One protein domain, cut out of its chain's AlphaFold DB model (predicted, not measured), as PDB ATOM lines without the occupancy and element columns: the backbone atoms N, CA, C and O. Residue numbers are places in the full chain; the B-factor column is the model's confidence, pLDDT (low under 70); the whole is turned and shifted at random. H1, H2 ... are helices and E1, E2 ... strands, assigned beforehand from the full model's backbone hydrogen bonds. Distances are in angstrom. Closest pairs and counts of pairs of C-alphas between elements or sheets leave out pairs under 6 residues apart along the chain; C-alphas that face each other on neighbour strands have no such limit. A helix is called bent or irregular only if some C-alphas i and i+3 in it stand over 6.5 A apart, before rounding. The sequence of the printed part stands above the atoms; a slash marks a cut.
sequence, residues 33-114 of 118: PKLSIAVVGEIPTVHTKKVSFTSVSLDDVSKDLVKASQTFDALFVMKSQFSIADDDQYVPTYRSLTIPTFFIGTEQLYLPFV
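What this domain is: This is residues 33 to 114 of the 118 residues of an uncharacterized protein of Priestia koreensis (UniProt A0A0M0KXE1). Picture a small, strongly twisted sheet of four parallel strands, with four short helices that only skim it. H1, H2 and H4 form a loose cluster, H3 follows straight on from E3, and residues 41 to 50 fold back from the end of E1 to the start of E2. The printed part has 82 residues, with named elements in the order E1 E2 H1 H2 E3 H3 H4 E4, and its class is mixed, helices and strands. The sheet's order is E2 E1 E3 E4. The whole is compact, with a radius of gyration of the C-alphas of 12.0 A and spans of 35 by 29 by 18 A.

How they stand to each other: Start at E1, residues 35 to 40, an inner strand. Beside it is the edge strand E2, residues 51 to 55, parallel at 27 degrees; look for N 39 and O 54, 2.8 A apart. E1's other neighbour is E3, residues 74 to 78, parallel at 34 degrees, with N 40 and O 76 at 2.8 A. The edge strand E4, residues 101 to 104, is parallel to E3 at 30 degrees, with N 102 and O 75 at 2.8 A. Between E2 and E3 come H1, residues 58 to 63, and H2, residues 65 to 71, a split strand-helix-strand unit, with E1 between its strands and a right-handed crossover. H3, residues 79 to 85, and H4, residues 88 to 96, join E3 to E4 in a strand-helix-strand unit, its parallel strands being neighbours, also right-handed. Each helix only grazes the sheet, H4 only just on it with 5 pairs of C-alphas within 10 A. H1 and H4 touch, the closest C-alphas being those of Ser 62 and Thr 93, 5.4 A apart, at a steep tilt of 63 degrees. H1 and H2 are close but not clearly touching, the C-alphas of Val 61 and Ala 68 being closest at 5.9 A. In H1 and H2 every O i to N i+4 pair is within hydrogen-bond range, against 3 of 5 in H4 and 1 of 3 in H3, where 3 of 4 O i to N i+3 pairs are.

Where its parts are: Find C-alpha 35 at (55.527, -91.571, -39.442); from there E1 runs 16.1 A to C-alpha 40. E2 covers 13.1 A, E3 12.8 A and H4 13.6 A. H3 is irregular, with C-alphas 80 and 83 at 7.7 A, and H4 only just so, with C-alphas 89 and 92 at 6.9 A. E4 ends at C-alpha 104, (70.397, -90.884, -31.713).

The domain as a whole: The C-alphas farthest apart are those of Lys 49 and Asp 88, 35.5 A. The printed part has no cut, and no link is long. Its mean pLDDT is 93.0, and no printed residue is under 70.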
ATOM      1  N   PRO A  33      53.484 -85.920 -43.027       94.50
ATOM      2  CA  PRO A  33      52.712 -87.169 -42.978       94.50
ATOM      3  C   PRO A  33      52.834 -87.881 -41.621       94.50
ATOM      4  O   PRO A  33      53.621 -87.483 -40.771       94.50
ATOM      5  N   LYS A  34      52.024 -88.920 -41.386       95.81
ATOM      6  CA  LYS A  34      52.229 -89.777 -40.210       95.81
ATOM      7  C   LYS A  34      53.475 -90.632 -40.431       95.81
ATOM      8  O   LYS A  34      53.628 -91.151 -41.528       95.81
ATOM      9  N   LEU A  35      54.306 -90.769 -39.404       96.69
ATOM     10  CA  LEU A  35      55.527 -91.571 -39.442       96.69
ATOM     11  C   LEU A  35      55.472 -92.686 -38.398       96.69
ATOM     12  O   LEU A  35      55.094 -92.449 -37.249       96.69
ATOM     13  N   SER A  36      55.890 -93.880 -38.796       97.31
ATOM     14  CA  SER A  36      56.086 -95.049 -37.946       97.31
ATOM     15  C   SER A  36      57.582 -95.292 -37.781       97.31
ATOM     16  O   SER A  36      58.274 -95.596 -38.747       97.31
ATOM     17  N   ILE A  37      58.105 -95.138 -36.569       97.62
ATOM     18  CA  ILE A  37      59.544 -95.209 -36.297       97.62
ATOM     19  C   ILE A  37      59.820 -96.412 -35.402       97.62
ATOM     20  O   ILE A  37      59.293 -96.500 -34.289       97.62
ATOM     21  N   ALA A  38      60.659 -97.326 -35.880       98.00
ATOM     22  CA  ALA A  38      61.201 -98.395 -35.054       98.00
ATOM     23  C   ALA A  38      62.273 -97.821 -34.122       98.00
ATOM     24  O   ALA A  38      63.110 -97.036 -34.561       98.00
ATOM     25  N   VAL A  39      62.264 -98.211 -32.849       97.81
ATOM     26  CA  VAL A  39      63.235 -97.751 -31.850       97.81
ATOM     27  C   VAL A  39      63.914 -98.946 -31.196       97.81
ATOM     28  O   VAL A  39      63.249 -99.780 -30.585       97.81
ATOM     29  N   VAL A  40      65.239 -98.994 -31.285       97.56
ATOM     30  CA  VAL A  40      66.095 -99.901 -30.519       97.56
ATOM     31  C   VAL A  40      66.606 -99.138 -29.302       97.56
ATOM     32  O   VAL A  40      67.385 -98.189 -29.430       97.56
ATOM     33  N   GLY A  41      66.159 -99.558 -28.119       95.69
ATOM     34  CA  GLY A  41      66.452 -98.903 -26.845       95.69
ATOM     35  C   GLY A  41      65.268 -98.102 -26.311       95.69
ATOM     36  O   GLY A  41      64.112 -98.460 -26.519       95.69
ATOM     37  N   GLU A  42      65.557 -97.030 -25.580       94.75
ATOM     38  CA  GLU A  42      64.530 -96.242 -24.891       94.75
ATOM     39  C   GLU A  42      63.741 -95.353 -25.862       94.75
ATOM     40  O   GLU A  42      64.318 -94.619 -26.661       94.75
ATOM     41  N   ILE A  43      62.409 -95.370 -25.774       94.00
ATOM     42  CA  ILE A  43      61.571 -94.504 -26.612       94.00
ATOM     43  C   ILE A  43      61.873 -93.028 -26.289       94.00
ATOM     44  O   ILE A  43      61.809 -92.643 -25.118       94.00
ATOM     45  N   PRO A  44      62.156 -92.180 -27.300       90.88
ATOM     46  CA  PRO A  44      62.436 -90.768 -27.077       90.88
ATOM     47  C   PRO A  44      61.311 -90.068 -26.312       90.88
ATOM     48  O   PRO A  44      60.131 -90.219 -26.636       90.88
ATOM     49  N   THR A  45      61.670 -89.231 -25.337       87.62
ATOM     50  CA  THR A  45      60.720 -88.414 -24.563       87.62
ATOM     51  C   THR A  45      60.265 -87.190 -25.365       87.62
ATOM     52  O   THR A  45      60.481 -86.044 -24.979       87.62
ATOM     53  N   VAL A  46      59.656 -87.424 -26.527       84.81
ATOM     54  CA  VAL A  46      59.053 -86.388 -27.368       84.81
ATOM     55  C   VAL A  46      57.622 -86.777 -27.706       84.81
ATOM     56  O   VAL A  46      57.346 -87.845 -28.250       84.81
ATOM     57  N   HIS A  47      56.685 -85.889 -27.386       75.00
ATOM     58  CA  HIS A  47      55.277 -86.095 -27.687       75.00
ATOM     59  C   HIS A  47      54.917 -85.370 -28.980       75.00
ATOM     60  O   HIS A  47      54.873 -84.144 -29.041       75.00
ATOM     61  N   THR A  48      54.645 -86.143 -30.025       81.62
ATOM     62  CA  THR A  48      54.213 -85.641 -31.331       81.62
ATOM     63  C   THR A  48      53.019 -86.454 -31.801       81.62
ATOM     64  O   THR A  48      53.009 -87.679 -31.728       81.62
ATOM     65  N   LYS A  49      51.977 -85.777 -32.289       87.00
ATOM     66  CA  LYS A  49      50.721 -86.433 -32.691       87.00
ATOM     67  C   LYS A  49      50.847 -87.247 -33.975       87.00
ATOM     68  O   LYS A  49      49.962 -88.041 -34.288       87.00
ATOM     69  N   LYS A  50      51.894 -86.993 -34.762       92.75
ATOM     70  CA  LYS A  50      52.074 -87.559 -36.102       92.75
ATOM     71  C   LYS A  50      53.211 -88.570 -36.193       92.75
ATOM     72  O   LYS A  50      53.413 -89.112 -37.270       92.75
ATOM     73  N   VAL A  51      53.932 -88.836 -35.108       94.06
ATOM     74  CA  VAL A  51      54.988 -89.852 -35.097       94.06
ATOM     75  C   VAL A  51      54.646 -90.884 -34.038       94.06
ATOM     76  O   VAL A  51      54.419 -90.536 -32.882       94.06
ATOM     77  N   SER A  52      54.585 -92.146 -34.442       95.31
ATOM     78  CA  SER A  52      54.453 -93.283 -33.541       95.31
ATOM     79  C   SER A  52      55.792 -93.988 -33.419       95.31
ATOM     80  O   SER A  52      56.384 -94.365 -34.428       95.31
ATOM     81  N   PHE A  53      56.241 -94.185 -32.184       96.44
ATOM     82  CA  PHE A  53      57.437 -94.956 -31.876       96.44
ATOM     83  C   PHE A  53      57.046 -96.369 -31.454       96.44
ATOM     84  O   PHE A  53      56.173 -96.541 -30.603       96.44
ATOM     85  N   THR A  54      57.721 -97.363 -32.020       96.81
ATOM     86  CA  THR A  54      57.539 -98.774 -31.681       96.81
ATOM     87  C   THR A  54      58.873 -99.344 -31.236       96.81
ATOM     88  O   THR A  54      59.830 -99.346 -32.006       96.81
ATOM     89  N   SER A  55      58.938 -99.835 -30.000       96.81
ATOM     90  CA  SER A  55      60.135-100.509 -29.496       96.81
ATOM     91  C   SER A  55      60.345-101.834 -30.229       96.81
ATOM     92  O   SER A  55      59.414-102.631 -30.339       96.81
ATOM     93  N   VAL A  56      61.568-102.080 -30.692       97.06
ATOM     94  CA  VAL A  56      62.008-103.324 -31.341       97.06
ATOM     95  C   VAL A  56      63.410-103.698 -30.853       97.06
ATOM     96  O   VAL A  56      64.130-102.851 -30.323       97.06
ATOM     97  N   SER A  57      63.820-104.953 -31.039       96.19
ATOM     98  CA  SER A  57      65.221-105.359 -30.872       96.19
ATOM     99  C   SER A  57      65.961-105.356 -32.215       96.19
ATOM    100  O   SER A  57      65.336-105.490 -33.271       96.19
ATOM    101  N   LEU A  58      67.293-105.230 -32.195       95.19
ATOM    102  CA  LEU A  58      68.096-105.362 -33.419       95.19
ATOM    103  C   LEU A  58      67.986-106.756 -34.036       95.19
ATOM    104  O   LEU A  58      67.958-106.875 -35.259       95.19
ATOM    105  N   ASP A  59      67.857-107.792 -33.212       95.62
ATOM    106  CA  ASP A  59      67.660-109.161 -33.688       95.62
ATOM    107  C   ASP A  59      66.358-109.307 -34.476       95.62
ATOM    108  O   ASP A  59      66.338-109.963 -35.516       95.62
ATOM    109  N   ASP A  60      65.269-108.689 -34.013       93.69
ATOM    110  CA  ASP A  60      63.979-108.752 -34.707       93.69
ATOM    111  C   ASP A  60      64.032-108.034 -36.056       93.69
ATOM    112  O   ASP A  60      63.497-108.538 -37.044       93.69
ATOM    113  N   VAL A  61      64.713-106.885 -36.112       95.31
ATOM    114  CA  VAL A  61      64.930-106.146 -37.363       95.31
ATOM    115  C   VAL A  61      65.794-106.963 -38.327       95.31
ATOM    116  O   VAL A  61      65.463-107.073 -39.505       95.31
ATOM    117  N   SER A  62      66.864-107.579 -37.825       94.50
ATOM    118  CA  SER A  62      67.821-108.346 -38.631       94.50
ATOM    119  C   SER A  62      67.220-109.634 -39.202       94.50
ATOM    120  O   SER A  62      67.573-110.044 -40.306       94.50
ATOM    121  N   LYS A  63      66.283-110.268 -38.484       95.25
ATOM    122  CA  LYS A  63      65.604-111.497 -38.930       95.25
ATOM    123  C   LYS A  63      64.634-111.276 -40.092       95.25
ATOM    124  O   LYS A  63      64.407-112.210 -40.856       95.25
ATOM    125  N   ASP A  64      64.047-110.085 -40.219       94.69
ATOM    126  CA  ASP A  64      63.047-109.783 -41.252       94.69
ATOM    127  C   ASP A  64      63.155-108.332 -41.754       94.69
ATOM    128  O   ASP A  64      62.307-107.468 -41.505       94.69
ATOM    129  N   LEU A  65      64.235-108.079 -42.497       94.12
ATOM    130  CA  LEU A  65      64.565-106.769 -43.070       94.12
ATOM    131  C   LEU A  65      63.463-106.224 -43.986       94.12
ATOM    132  O   LEU A  65      63.224-105.013 -44.018       94.12
ATOM    133  N   VAL A  66      62.787-107.108 -44.729       94.06
ATOM    134  CA  VAL A  66      61.710-106.734 -45.658       94.06
ATOM    135  C   VAL A  66      60.517-106.216 -44.874       94.06
ATOM    136  O   VAL A  66      60.030-105.121 -45.154       94.06
ATOM    137  N   LYS A  67      60.070-106.959 -43.859       95.56
ATOM    138  CA  LYS A  67      58.962-106.525 -43.010       95.56
ATOM    139  C   LYS A  67      59.299-105.239 -42.273       95.56
ATOM    140  O   LYS A  67      58.459-104.340 -42.243       95.56
ATOM    141  N   ALA A  68      60.506-105.121 -41.717       94.88
ATOM    142  CA  ALA A  68      60.947-103.896 -41.055       94.88
ATOM    143  C   ALA A  68      60.874-102.693 -42.010       94.88
ATOM    144  O   ALA A  68      60.250-101.685 -41.685       94.88
ATOM    145  N   SER A  69      61.405-102.847 -43.224       95.50
ATOM    146  CA  SER A  69      61.424-101.798 -44.249       95.50
ATOM    147  C   SER A  69      60.042-101.433 -44.811       95.50
ATOM    148  O   SER A  69      59.861-100.333 -45.319       95.50
ATOM    149  N   GLN A  70      59.064-102.341 -44.746       96.50
ATOM    150  CA  GLN A  70      57.679-102.078 -45.164       96.50
ATOM    151  C   GLN A  70      56.812-101.486 -44.045       96.50
ATOM    152  O   GLN A  70      55.797-100.852 -44.325       96.50
ATOM    153  N   THR A  71      57.171-101.738 -42.783       97.31
ATOM    154  CA  THR A  71      56.359-101.368 -41.611       97.31
ATOM    155  C   THR A  71      56.745-100.008 -41.037       97.31
ATOM    156  O   THR A  71      55.904 -99.317 -40.450       97.31
ATOM    157  N   PHE A  72      58.015 -99.637 -41.163       98.06
ATOM    158  CA  PHE A  72      58.578 -98.439 -40.554       98.06
ATOM    159  C   PHE A  72      59.136 -97.502 -41.615       98.06
ATOM    160  O   PHE A  72      59.602 -97.943 -42.657       98.06
ATOM    161  N   ASP A  73      59.123 -96.208 -41.321       98.00
ATOM    162  CA  ASP A  73      59.696 -95.160 -42.165       98.00
ATOM    163  C   ASP A  73      61.165 -94.879 -41.815       98.00
ATOM    164  O   ASP A  73      61.898 -94.314 -42.623       98.00
ATOM    165  N   ALA A  74      61.599 -95.244 -40.603       97.75
ATOM    166  CA  ALA A  74      62.989 -95.161 -40.163       97.75
ATOM    167  C   ALA A  74      63.265 -96.094 -38.974       97.75
ATOM    168  O   ALA A  74      62.347 -96.493 -38.247       97.75
ATOM    169  N   LEU A  75      64.549 -96.367 -38.746       97.94
ATOM    170  CA  LEU A  75      65.068 -97.038 -37.559       97.94
ATOM    171  C   LEU A  75      65.856 -96.045 -36.701       97.94
ATOM    172  O   LEU A  75      66.812 -95.432 -37.168       97.94
ATOM    173  N   PHE A  76      65.478 -95.888 -35.438       97.31
ATOM    174  CA  PHE A  76      66.247 -95.148 -34.444       97.31
ATOM    175  C   PHE A  76      66.983 -96.135 -33.549       97.31
ATOM    176  O   PHE A  76      66.368 -96.988 -32.914       97.31
ATOM    177  N   VAL A  77      68.298 -95.985 -33.466       96.81
ATOM    178  CA  VAL A  77      69.139 -96.688 -32.501       96.81
ATOM    179  C   VAL A  77      69.542 -95.678 -31.442       96.81
ATOM    180  O   VAL A  77      70.148 -94.653 -31.750       96.81
ATOM    181  N   MET A  78      69.159 -95.929 -30.198       96.12
ATOM    182  CA  MET A  78      69.402 -95.003 -29.096       96.12
ATOM    183  C   MET A  78      70.782 -95.231 -28.484       96.12
ATOM    184  O   MET A  78      71.268 -96.360 -28.449       96.12
ATOM    185  N   LYS A  79      71.384 -94.173 -27.923       94.06
ATOM    186  CA  LYS A  79      72.707 -94.218 -27.267       94.06
ATOM    187  C   LYS A  79      72.869 -95.368 -26.268       94.06
ATOM    188  O   LYS A  79      73.942 -95.957 -26.192       94.06
ATOM    189  N   SER A  80      71.810 -95.720 -25.536       93.75
ATOM    190  CA  SER A  80      71.820 -96.826 -24.568       93.75
ATOM    191  C   SER A  80      72.040 -98.211 -25.186       93.75
ATOM    192  O   SER A  80      72.215 -99.176 -24.451       93.75
ATOM    193  N   GLN A  81      72.011 -98.326 -26.513       95.38
ATOM    194  CA  GLN A  81      72.179 -99.575 -27.257       95.38
ATOM    195  C   GLN A  81      73.410 -99.561 -28.167       95.38
ATOM    196  O   GLN A  81      73.625-100.524 -28.895       95.38
ATOM    197  N   PHE A  82      74.234 -98.509 -28.136       93.44
ATOM    198  CA  PHE A  82      75.377 -98.398 -29.046       93.44
ATOM    199  C   PHE A  82      76.399 -99.514 -28.881       93.44
ATOM    200  O   PHE A  82      76.838-100.010 -29.898       93.44
ATOM    201  N   SER A  83      76.677 -99.972 -27.657       91.31
ATOM    202  CA  SER A  83      77.623-101.074 -27.394       91.31
ATOM    203  C   SER A  83      77.160-102.454 -27.880       91.31
ATOM    204  O   SER A  83      77.822-103.452 -27.623       91.31
ATOM    205  N   ILE A  84      75.931-102.539 -28.385       92.50
ATOM    206  CA  ILE A  84      75.371-103.738 -29.017       92.50
ATOM    207  C   ILE A  84      75.222-103.467 -30.516       92.50
ATOM    208  O   ILE A  84      75.466-104.340 -31.334       92.50
ATOM    209  N   ALA A  85      74.807-102.251 -30.876       92.88
ATOM    210  CA  ALA A  85      74.611-101.816 -32.252       92.88
ATOM    211  C   ALA A  85      75.913-101.604 -33.041       92.88
ATOM    212  O   ALA A  85      75.853-101.504 -34.263       92.88
ATOM    213  N   ASP A  86      77.055-101.479 -32.366       91.81
ATOM    214  CA  ASP A  86      78.391-101.412 -32.968       91.81
ATOM    215  C   ASP A  86      79.006-102.797 -33.226       91.81
ATOM    216  O   ASP A  86      80.113-102.882 -33.744       91.81
ATOM    217  N   ASP A  87      78.289-103.881 -32.913       93.69
ATOM    218  CA  ASP A  87      78.717-105.230 -33.269       93.69
ATOM    219  C   ASP A  87      78.622-105.446 -34.791       93.69
ATOM    220  O   ASP A  87      77.570-105.226 -35.412       93.69
ATOM    221  N   ASP A  88      79.717-105.932 -35.381       93.12
ATOM    222  CA  ASP A  88      79.857-106.217 -36.813       93.12
ATOM    223  C   ASP A  88      78.717-107.101 -37.355       93.12
ATOM    224  O   ASP A  88      78.331-106.975 -38.524       93.12
ATOM    225  N   GLN A  89      78.094-107.944 -36.518       94.25
ATOM    226  CA  GLN A  89      76.960-108.785 -36.919       94.25
ATOM    227  C   GLN A  89      75.741-107.987 -37.417       94.25
ATOM    228  O   GLN A  89      74.929-108.520 -38.178       94.25
ATOM    229  N   TYR A  90      75.597-106.720 -37.015       95.25
ATOM    230  CA  TYR A  90      74.483-105.857 -37.418       95.25
ATOM    231  C   TYR A  90      74.822-104.927 -38.591       95.25
ATOM    232  O   TYR A  90      73.909-104.349 -39.190       95.25
ATOM    233  N   VAL A  91      76.087-104.831 -39.011       94.00
ATOM    234  CA  VAL A  91      76.488-104.037 -40.187       94.00
ATOM    235  C   VAL A  91      75.692-104.423 -41.449       94.00
ATOM    236  O   VAL A  91      75.185-103.520 -42.132       94.00
ATOM    237  N   PRO A  92      75.480-105.722 -41.768       94.31
ATOM    238  CA  PRO A  92      74.647-106.115 -42.902       94.31
ATOM    239  C   PRO A  92      73.199-105.637 -42.777       94.31
ATOM    240  O   PRO A  92      72.600-105.259 -43.785       94.31
ATOM    241  N   THR A  93      72.646-105.602 -41.561       94.75
ATOM    242  CA  THR A  93      71.287-105.111 -41.298       94.75
ATOM    243  C   THR A  93      71.160-103.649 -41.700       94.75
ATOM    244  O   THR A  93      70.300-103.311 -42.513       94.75
ATOM    245  N   TYR A  94      72.053-102.780 -41.223       94.44
ATOM    246  CA  TYR A  94      71.984-101.347 -41.533       94.44
ATOM    247  C   TYR A  94      72.222-101.044 -43.013       94.44
ATOM    248  O   TYR A  94      71.606-100.130 -43.559       94.44
ATOM    249  N   ARG A  95      73.085-101.819 -43.681       92.81
ATOM    250  CA  ARG A  95      73.348-101.680 -45.123       92.81
ATOM    251  C   ARG A  95      72.197-102.177 -46.000       92.81
ATOM    252  O   ARG A  95      72.074-101.722 -47.134       92.81
ATOM    253  N   SER A  96      71.394-103.116 -45.502       94.50
ATOM    254  CA  SER A  96      70.345-103.786 -46.284       94.50
ATOM    255  C   SER A  96      68.949-103.205 -46.067       94.50
ATOM    256  O   SER A  96      68.065-103.428 -46.895       94.50
ATOM    257  N   LEU A  97      68.723-102.476 -44.970       95.38
ATOM    258  CA  LEU A  97      67.475-101.746 -44.753       95.38
ATOM    259  C   LEU A  97      67.268-100.709 -45.862       95.38
ATOM    260  O   LEU A  97      68.162 -99.929 -46.183       95.38
ATOM    261  N   THR A  98      66.057-100.650 -46.417       96.50
ATOM    262  CA  THR A  98      65.708 -99.633 -47.426       96.50
ATOM    263  C   THR A  98      65.195 -98.335 -46.804       96.50
ATOM    264  O   THR A  98      64.790 -97.421 -47.519       96.50
ATOM    265  N   ILE A  99      65.178 -98.268 -45.474       97.12
ATOM    266  CA  ILE A  99      64.744 -97.123 -44.677       97.12
ATOM    267  C   ILE A  99      65.953 -96.528 -43.950       97.12
ATOM    268  O   ILE A  99      66.876 -97.262 -43.590       97.12
ATOM    269  N   PRO A 100      65.984 -95.207 -43.719       96.50
ATOM    270  CA  PRO A 100      67.104 -94.577 -43.039       96.50
ATOM    271  C   PRO A 100      67.232 -95.064 -41.591       96.50
ATOM    272  O   PRO A 100      66.242 -95.192 -40.865       96.50
ATOM    273  N   THR A 101      68.477 -95.270 -41.164       95.81
ATOM    274  CA  THR A 101      68.830 -95.557 -39.770       95.81
ATOM    275  C   THR A 101      69.502 -94.336 -39.147       95.81
ATOM    276  O   THR A 101      70.410 -93.753 -39.739       95.81
ATOM    277  N   PHE A 102      69.064 -93.943 -37.951       95.00
ATOM    278  CA  PHE A 102      69.610 -92.821 -37.191       95.00
ATOM    279  C   PHE A 102      70.134 -93.291 -35.835       95.00
ATOM    280  O   PHE A 102      69.399 -93.888 -35.050       95.00
ATOM    281  N   PHE A 103      71.386 -92.953 -35.533       94.69
ATOM    282  CA  PHE A 103      72.029 -93.236 -34.250       94.69
ATOM    283  C   PHE A 103      71.865 -92.027 -33.326       94.69
ATOM    284  O   PHE A 103      72.631 -91.065 -33.370       94.69
ATOM    285  N   ILE A 104      70.807 -92.032 -32.523       94.44
ATOM    286  CA  ILE A 104      70.397 -90.884 -31.713       94.44
ATOM    287  C   ILE A 104      71.304 -90.748 -30.488       94.44
ATOM    288  O   ILE A 104      71.414 -91.658 -29.669       94.44
ATOM    289  N   GLY A 105      71.920 -89.572 -30.343       90.50
ATOM    290  CA  GLY A 105      72.844 -89.270 -29.246       90.50
ATOM    291  C   GLY A 105      74.305 -89.630 -29.528       90.50
ATOM    292  O   GLY A 105      75.117 -89.594 -28.603       90.50
ATOM    293  N   THR A 106      74.648 -89.964 -30.777       88.38
ATOM    294  CA  THR A 106      76.050 -90.078 -31.198       88.38
ATOM    295  C   THR A 106      76.740 -88.714 -31.181       88.38
ATOM    296  O   THR A 106      76.200 -87.719 -31.659       88.38
ATOM    297  N   GLU A 107      77.947 -88.680 -30.622       83.25
ATOM    298  CA  GLU A 107      78.860 -87.528 -30.678       83.25
ATOM    299  C   GLU A 107      79.850 -87.654 -31.852       83.25
ATOM    300  O   GLU A 107      80.553 -86.703 -32.188       83.25
ATOM    301  N   GLN A 108      79.889 -88.828 -32.492       75.31
ATOM    302  CA  GLN A 108      80.725 -89.148 -33.646       75.31
ATOM    303  C   GLN A 108      79.872 -89.363 -34.905       75.31
ATOM    304  O   GLN A 108      78.643 -89.443 -34.846       75.31
ATOM    305  N   LEU A 109      80.526 -89.477 -36.065       77.19
ATOM    306  CA  LEU A 109      79.867 -89.886 -37.309       77.19
ATOM    307  C   LEU A 109      79.286 -91.306 -37.185       77.19
ATOM    308  O   LEU A 109      79.704 -92.080 -36.337       77.19
ATOM    309  N   TYR A 110      78.362 -91.665 -38.077       79.06
ATOM    310  CA  TYR A 110      77.698 -92.980 -38.114       79.06
ATOM    311  C   TYR A 110      78.616 -94.154 -38.521       79.06
ATOM    312  O   TYR A 110      78.166 -95.295 -38.561       79.06
ATOM    313  N   LEU A 111      79.880 -93.881 -38.861       82.12
ATOM    314  CA  LEU A 111      80.825 -94.865 -39.398       82.12
ATOM    315  C   LEU A 111      81.062 -96.092 -38.499       82.12
ATOM    316  O   LEU A 111      81.085 -97.180 -39.073       82.12
ATOM    317  N   PRO A 112      81.160 -95.970 -37.155       80.31
ATOM    318  CA  PRO A 112      81.372 -97.121 -36.270       80.31
ATOM    319  C   PRO A 112      80.281 -98.191 -36.351       80.31
ATOM    320  O   PRO A 112      80.488 -99.303 -35.904       80.31
ATOM    321  N   PHE A 113      79.115 -97.866 -36.913       84.44
ATOM    322  CA  PHE A 113      77.987 -98.791 -36.988       84.44
ATOM    323  C   PHE A 113      77.841 -99.465 -38.355       84.44
ATOM    324  O   PHE A 113      77.009-100.347 -38.518       84.44
ATOM    325  N   VAL A 114      78.558 -99.010 -39.389       84.81
ATOM    326  CA  VAL A 114      78.320 -99.451 -40.782       84.81
ATOM    327  C   VAL A 114      79.578 -99.918 -41.505       84.81
ATOM    328  O   VAL A 114      79.518-100.249 -42.695       84.81
TER     329      VAL A 114